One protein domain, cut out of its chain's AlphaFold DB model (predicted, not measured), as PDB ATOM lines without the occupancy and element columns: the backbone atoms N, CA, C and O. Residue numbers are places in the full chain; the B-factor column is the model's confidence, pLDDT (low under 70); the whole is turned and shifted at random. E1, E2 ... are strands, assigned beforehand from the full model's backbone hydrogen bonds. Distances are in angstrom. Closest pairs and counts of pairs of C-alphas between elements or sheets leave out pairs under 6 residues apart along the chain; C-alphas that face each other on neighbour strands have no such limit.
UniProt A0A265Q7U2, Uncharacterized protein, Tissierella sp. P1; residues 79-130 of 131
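What this domain is: This is residues 79 to 130 of the 131 residues of an uncharacterized protein of Tissierella sp. P1 (UniProt A0A265Q7U2). A bowed antiparallel sheet of three strands, E1, E5 and E4, makes one side of this small domain, and a short hairpin of E2 and E3 lies over one face of it as a second, smaller layer, its strands crossing those of the larger sheet. The two layers are only loosely joined, with few close C-alphas between them, and the link of residues 83 to 93 runs from the E1 side over to the E4 side. The printed part has 52 residues with no named helix and five named strands, in the order E1, E2, E3, E4, E5 along the chain; across the larger sheet the order is E1, E5, E4, and both sheets are antiparallel. The class is all strand, although under half of the residues, 21 of 52, are in named elements. The whole is compact, with a radius of gyration of the C-alphas of 9.9 A, and its C-alphas span 30 by 21 by 14 A along the three main axes.

Where its parts are: In the larger sheet the inner strand is E5, residues 125 to 129, 13.6 A from first to last C-alpha; it ends with C-alpha 129 at (211.560, 199.999, 321.870). E4, residues 115 to 120, is the longest strand by residues and measures 14.7 A, from C-alpha 115 at (213.971, 195.676, 319.941) to C-alpha 120 at (216.186, 192.394, 334.108). E1, residues 79 to 82, measures 9.2 A and begins with C-alpha 79 at (208.758, 198.880, 330.263). The smaller sheet has two strands of three residues each: E2, residues 94 to 96, 7.0 A long, and E3, residues 102 to 104, 7.2 A long.

How they stand to each other: E1 and E4 are the edge strands of the larger sheet, whose C-alphas lie up to 4.0 A off the best plane through them. E5 and E4 form a hairpin of antiparallel neighbours, with 157 degrees between their directions. The C-alphas of Ala 126 and Val 119 face each other at 4.3 A, and N 120 and O 125 are within hydrogen-bond range at 2.8 A, as are N 117 and O 127 at 2.9 A. E1 is the antiparallel neighbour of E5, at 124 degrees. Here the C-alphas of Thr 79 and Thr 127 face each other at 4.3 A, and N 126 and O 81 are within hydrogen-bond range at 2.8 A. E2 and E3 form the other hairpin, antiparallel at 128 degrees; N 95 and O 103 are within hydrogen-bond range at 2.9 A, and so are N 103 and O 95, also at 2.9 A. Between the two sheets, the closest C-alphas of E2 and E4 are those of Ala 94 and Ile 115, 5.3 A apart. The closest C-alphas of E1 and E3 are those of Pro 82 and Ile 102, at 6.6 A, and those of E2 and E5 are Ala 94 and Val 128, at 7.5 A. E3 and E5 are apart, as are E1 and E2, and E3 and E4.

The domain as a whole: The two C-alphas farthest apart are those of Leu 111 and Thr 122, 31.4 A; the first and last printed C-alphas, of Thr 79 and Leu 130, are 10.9 A apart. The printed part has no cut. The link from E1 to E2, 11 residues, is long; that from E3 to E4, 10 residues, is short, and the links E2 to E3 and E4 to E5 are tight. The mean pLDDT of the printed part is 93.6, and no printed residue is under 70.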
ATOM      1  N   THR A  79     208.049 199.498 329.136       94.88
ATOM      2  CA  THR A  79     208.758 198.880 330.263       94.88
ATOM      3  C   THR A  79     207.937 197.735 330.848       94.88
ATOM      4  O   THR A  79     206.788 197.510 330.453       94.88
ATOM      5  N   ASP A  80     208.550 197.002 331.779       93.38
ATOM      6  CA  ASP A  80     207.895 195.956 332.568       93.38
ATOM      7  C   ASP A  80     207.252 194.864 331.701       93.38
ATOM      8  O   ASP A  80     206.173 194.349 331.999       93.38
ATOM      9  N   VAL A  81     207.907 194.525 330.585       95.38
ATOM     10  CA  VAL A  81     207.423 193.496 329.666       95.38
ATOM     11  C   VAL A  81     207.891 192.117 330.128       95.38
ATOM     12  O   VAL A  81     209.101 191.890 330.154       95.38
ATOM     13  N   PRO A  82     206.982 191.168 330.413       94.88
ATOM     14  CA  PRO A  82     207.365 189.823 330.825       94.88
ATOM     15  C   PRO A  82     208.155 189.074 329.747       94.88
ATOM     16  O   PRO A  82     207.725 188.984 328.589       94.88
ATOM     17  N   ILE A  83     209.274 188.471 330.143       96.06
ATOM     18  CA  ILE A  83     210.096 187.611 329.282       96.06
ATOM     19  C   ILE A  83     209.952 186.128 329.646       96.06
ATOM     20  O   ILE A  83     209.479 185.752 330.723       96.06
ATOM     21  N   GLY A  84     210.300 185.259 328.694       88.31
ATOM     22  CA  GLY A  84     210.412 183.818 328.925       88.31
ATOM     23  C   GLY A  84     211.582 183.449 329.848       88.31
ATOM     24  O   GLY A  84     212.394 184.293 330.208       88.31
ATOM     25  N   ALA A  85     211.712 182.159 330.171       86.81
ATOM     26  CA  ALA A  85     212.780 181.643 331.044       86.81
ATOM     27  C   ALA A  85     214.207 181.842 330.491       86.81
ATOM     28  O   ALA A  85     215.186 181.680 331.212       86.81
ATOM     29  N   ILE A  86     214.330 182.134 329.193       94.00
ATOM     30  CA  ILE A  86     215.595 182.497 328.561       94.00
ATOM     31  C   ILE A  86     215.581 184.008 328.365       94.00
ATOM     32  O   ILE A  86     214.752 184.522 327.608       94.00
ATOM     33  N   ALA A  87     216.520 184.687 329.021       95.19
ATOM     34  CA  ALA A  87     216.718 186.121 328.890       95.19
ATOM     35  C   ALA A  87     216.954 186.516 327.418       95.19
ATOM     36  O   ALA A  87     217.835 185.944 326.763       95.19
ATOM     37  N   PRO A  88     216.180 187.468 326.869       96.81
ATOM     38  CA  PRO A  88     216.417 187.988 325.532       96.81
ATOM     39  C   PRO A  88     217.730 188.763 325.428       96.81
ATOM     40  O   PRO A  88     218.252 189.301 326.402       96.81
ATOM     41  N   THR A  89     218.254 188.866 324.211       96.88
ATOM     42  CA  THR A  89     219.488 189.605 323.938       96.88
ATOM     43  C   THR A  89     219.164 191.063 323.612       96.88
ATOM     44  O   THR A  89     218.390 191.346 322.695       96.88
ATOM     45  N   ILE A  90     219.815 192.010 324.294       96.88
ATOM     46  CA  ILE A  90     219.698 193.445 323.983       96.88
ATOM     47  C   ILE A  90     220.039 193.706 322.504       96.88
ATOM     48  O   ILE A  90     220.994 193.157 321.953       96.88
ATOM     49  N   GLY A  91     219.243 194.554 321.852       95.19
ATOM     50  CA  GLY A  91     219.372 194.922 320.442       95.19
ATOM     51  C   GLY A  91     218.743 193.933 319.458       95.19
ATOM     52  O   GLY A  91     218.622 194.260 318.276       95.19
ATOM     53  N   LYS A  92     218.304 192.747 319.904       96.00
ATOM     54  CA  LYS A  92     217.561 191.824 319.040       96.00
ATOM     55  C   LYS A  92     216.091 192.185 318.921       96.00
ATOM     56  O   LYS A  92     215.518 192.851 319.779       96.00
ATOM     57  N   ILE A  93     215.493 191.701 317.832       96.81
ATOM     58  CA  ILE A  93     214.072 191.863 317.543       96.81
ATOM     59  C   ILE A  93     213.249 191.067 318.561       96.81
ATOM     60  O   ILE A  93     213.491 189.876 318.751       96.81
ATOM     61  N   ALA A  94     212.249 191.710 319.156       97.00
ATOM     62  CA  ALA A  94     211.275 191.087 320.034       97.00
ATOM     63  C   ALA A  94     210.207 190.328 319.231       97.00
ATOM     64  O   ALA A  94     209.574 190.862 318.310       97.00
ATOM     65  N   ALA A  95     209.987 189.076 319.611       96.38
ATOM     66  CA  ALA A  95     208.924 188.224 319.104       96.38
ATOM     67  C   ALA A  95     208.059 187.705 320.256       96.38
ATOM     68  O   ALA A  95     208.533 187.602 321.386       96.38
ATOM     69  N   VAL A  96     206.801 187.375 319.974       96.00
ATOM     70  CA  VAL A  96     205.939 186.702 320.953       96.00
ATOM     71  C   VAL A  96     206.392 185.255 321.138       96.00
ATOM     72  O   VAL A  96     206.898 184.629 320.204       96.00
ATOM     73  N   ASP A  97     206.197 184.713 322.337       94.19
ATOM     74  CA  ASP A  97     206.518 183.314 322.657       94.19
ATOM     75  C   ASP A  97     205.317 182.355 322.537       94.19
ATOM     76  O   ASP A  97     205.429 181.158 322.794       94.19
ATOM     77  N   GLY A  98     204.148 182.891 322.174       90.38
ATOM     78  CA  GLY A  98     202.885 182.154 322.102       90.38
ATOM     79  C   GLY A  98     202.200 181.903 323.453       90.38
ATOM     80  O   GLY A  98     201.139 181.286 323.478       90.38
ATOM     81  N   THR A  99     202.759 182.386 324.567       90.50
ATOM     82  CA  THR A  99     202.206 182.233 325.927       90.50
ATOM     83  C   THR A  99     201.858 183.562 326.607       90.50
ATOM     84  O   THR A  99     201.382 183.577 327.741       90.50
ATOM     85  N   GLY A 100     202.029 184.680 325.894       90.38
ATOM     86  CA  GLY A 100     201.785 186.031 326.404       90.38
ATOM     87  C   GLY A 100     203.038 186.713 326.953       90.38
ATOM     88  O   GLY A 100     202.921 187.757 327.589       90.38
ATOM     89  N   LYS A 101     204.224 186.153 326.695       95.50
ATOM     90  CA  LYS A 101     205.524 186.768 326.975       95.50
ATOM     91  C   LYS A 101     206.248 187.069 325.658       95.50
ATOM     92  O   LYS A 101     205.749 186.782 324.562       95.50
ATOM     93  N   ILE A 102     207.437 187.658 325.754       97.06
ATOM     94  CA  ILE A 102     208.302 187.905 324.594       97.06
ATOM     95  C   ILE A 102     209.661 187.208 324.708       97.06
ATOM     96  O   ILE A 102     210.128 186.860 325.795       97.06
ATOM     97  N   LYS A 103     210.290 187.008 323.551       97.12
ATOM     98  CA  LYS A 103     211.576 186.329 323.356       97.12
ATOM     99  C   LYS A 103     212.360 186.953 322.203       97.12
ATOM    100  O   LYS A 103     211.823 187.736 321.415       97.12
ATOM    101  N   ASP A 104     213.612 186.532 322.065       97.00
ATOM    102  CA  ASP A 104     214.398 186.760 320.855       97.00
ATOM    103  C   ASP A 104     213.659 186.222 319.622       97.00
ATOM    104  O   ASP A 104     213.283 185.046 319.555       97.00
ATOM    105  N   SER A 105     213.507 187.065 318.601       94.69
ATOM    106  CA  SER A 105     213.115 186.597 317.279       94.69
ATOM    107  C   SER A 105     214.207 185.698 316.699       94.69
ATOM    108  O   SER A 105     215.400 185.997 316.773       94.69
ATOM    109  N   SER A 106     213.789 184.614 316.047       89.94
ATOM    110  CA  SER A 106     214.666 183.771 315.228       89.94
ATOM    111  C   SER A 106     215.067 184.440 313.906       89.94
ATOM    112  O   SER A 106     215.970 183.966 313.219       89.94
ATOM    113  N   SER A 107     214.402 185.541 313.539       86.94
ATOM    114  CA  SER A 107     214.675 186.311 312.331       86.94
ATOM    115  C   SER A 107     215.513 187.548 312.642       86.94
ATOM    116  O   SER A 107     215.299 188.227 313.641       86.94
ATOM    117  N   THR A 108     216.446 187.870 311.747       81.12
ATOM    118  CA  THR A 108     217.325 189.043 311.858       81.12
ATOM    119  C   THR A 108     216.816 190.264 311.089       81.12
ATOM    120  O   THR A 108     217.407 191.335 311.204       81.12
ATOM    121  N   ALA A 109     215.731 190.134 310.313       79.88
ATOM    122  CA  ALA A 109     215.158 191.227 309.533       79.88
ATOM    123  C   ALA A 109     213.633 191.101 309.403       79.88
ATOM    124  O   ALA A 109     213.115 190.102 308.898       79.88
ATOM    125  N   LYS A 110     212.909 192.148 309.810       82.25
ATOM    126  CA  LYS A 110     211.462 192.308 309.625       82.25
ATOM    127  C   LYS A 110     211.157 193.738 309.168       82.25
ATOM    128  O   LYS A 110     211.985 194.640 309.289       82.25
ATOM    129  N   LEU A 111     209.955 193.950 308.625       83.81
ATOM    130  CA  LEU A 111     209.489 195.285 308.215       83.81
ATOM    131  C   LEU A 111     209.358 196.241 309.408       83.81
ATOM    132  O   LEU A 111     209.581 197.439 309.272       83.81
ATOM    133  N   ARG A 112     209.009 195.694 310.574       87.75
ATOM    134  CA  ARG A 112     208.990 196.387 311.856       87.75
ATOM    135  C   ARG A 112     209.876 195.620 312.822       87.75
ATOM    136  O   ARG A 112     209.732 194.408 312.927       87.75
ATOM    137  N   ASN A 113     210.758 196.328 313.513       92.12
ATOM    138  CA  ASN A 113     211.774 195.733 314.371       92.12
ATOM    139  C   ASN A 113     211.649 196.326 315.777       92.12
ATOM    140  O   ASN A 113     212.436 197.207 316.119       92.12
ATOM    141  N   PRO A 114     210.648 195.915 316.578       96.12
ATOM    142  CA  PRO A 114     210.686 196.221 317.999       96.12
ATOM    143  C   PRO A 114     211.916 195.532 318.597       96.12
ATOM    144  O   PRO A 114     212.146 194.365 318.290       96.12
ATOM    145  N   ILE A 115     212.714 196.222 319.406       97.00
ATOM    146  CA  ILE A 115     213.971 195.676 319.941       97.00
ATOM    147  C   ILE A 115     214.045 195.777 321.459       97.00
ATOM    148  O   ILE A 115     213.523 196.721 322.050       97.00
ATOM    149  N   PHE A 116     214.735 194.824 322.081       97.19
ATOM    150  CA  PHE A 116     215.079 194.881 323.501       97.19
ATOM    151  C   PHE A 116     216.132 195.966 323.754       97.19
ATOM    152  O   PHE A 116     217.157 195.993 323.073       97.19
ATOM    153  N   ILE A 117     215.900 196.844 324.731       96.38
ATOM    154  CA  ILE A 117     216.843 197.907 325.133       96.38
ATOM    155  C   ILE A 117     217.401 197.655 326.537       96.38
ATOM    156  O   ILE A 117     218.564 197.956 326.786       96.38
ATOM    157  N   GLU A 118     216.607 197.048 327.420       95.94
ATOM    158  CA  GLU A 118     217.022 196.617 328.757       95.94
ATOM    159  C   GLU A 118     216.384 195.267 329.085       95.94
ATOM    160  O   GLU A 118     215.283 194.972 328.612       95.94
ATOM    161  N   VAL A 119     217.076 194.460 329.889       96.44
ATOM    162  CA  VAL A 119     216.605 193.164 330.388       96.44
ATOM    163  C   VAL A 119     216.989 193.055 331.861       96.44
ATOM    164  O   VAL A 119     218.156 193.240 332.207       96.44
ATOM    165  N   ASP A 120     216.009 192.763 332.709       94.56
ATOM    166  CA  ASP A 120     216.186 192.394 334.108       94.56
ATOM    167  C   ASP A 120     215.922 190.892 334.251       94.56
ATOM    168  O   ASP A 120     214.782 190.426 334.244       94.56
ATOM    169  N   GLU A 121     217.001 190.119 334.353       94.44
ATOM    170  CA  GLU A 121     216.928 188.663 334.505       94.44
ATOM    171  C   GLU A 121     216.418 188.232 335.886       94.44
ATOM    172  O   GLU A 121     215.990 187.094 336.047       94.44
ATOM    173  N   THR A 122     216.470 189.118 336.886       92.50
ATOM    174  CA  THR A 122     216.020 188.801 338.250       92.50
ATOM    175  C   THR A 122     214.506 188.889 338.345       92.50
ATOM    176  O   THR A 122     213.873 188.003 338.915       92.50
ATOM    177  N   GLU A 123     213.928 189.941 337.767       92.44
ATOM    178  CA  GLU A 123     212.479 190.172 337.766       92.44
ATOM    179  C   GLU A 123     211.768 189.518 336.563       92.44
ATOM    180  O   GLU A 123     210.543 189.539 336.482       92.44
ATOM    181  N   GLU A 124     212.516 188.922 335.626       95.12
ATOM    182  CA  GLU A 124     212.010 188.402 334.344       95.12
ATOM    183  C   GLU A 124     211.255 189.468 333.525       95.12
ATOM    184  O   GLU A 124     210.216 189.198 332.905       95.12
ATOM    185  N   LEU A 125     211.807 190.686 333.480       95.25
ATOM    186  CA  LEU A 125     211.230 191.827 332.767       95.25
ATOM    187  C   LEU A 125     212.186 192.393 331.716       95.25
ATOM    188  O   LEU A 125     213.404 192.258 331.796       95.25
ATOM    189  N   ALA A 126     211.627 193.077 330.722       96.69
ATOM    190  CA  ALA A 126     212.391 193.806 329.721       96.69
ATOM    191  C   ALA A 126     211.764 195.158 329.366       96.69
ATOM    192  O   ALA A 126     210.558 195.372 329.510       96.69
ATOM    193  N   THR A 127     212.600 196.036 328.815       96.88
ATOM    194  CA  THR A 127     212.184 197.265 328.135       96.88
ATOM    195  C   THR A 127     212.318 197.076 326.626       96.88
ATOM    196  O   THR A 127     213.396 196.742 326.124       96.88
ATOM    197  N   VAL A 128     211.236 197.328 325.882       97.44
ATOM    198  CA  VAL A 128     211.180 197.193 324.419       97.44
ATOM    199  C   VAL A 128     210.960 198.548 323.759       97.44
ATOM    200  O   VAL A 128     210.008 199.257 324.080       97.44
ATOM    201  N   PHE A 129     211.796 198.882 322.779       97.31
ATOM    202  CA  PHE A 129     211.560 199.999 321.870       97.31
ATOM    203  C   PHE A 129     210.737 199.531 320.667       97.31
ATOM    204  O   PHE A 129     211.112 198.574 319.997       97.31
ATOM    205  N   LEU A 130     209.616 200.198 320.393       95.62
ATOM    206  CA  LEU A 130     208.609 199.780 319.412       95.62
ATOM    207  C   LEU A 130     208.742 200.443 318.027       95.62
ATOM    208  O   LEU A 130     208.148 199.942 317.069       95.62
TER     209      LEU A 130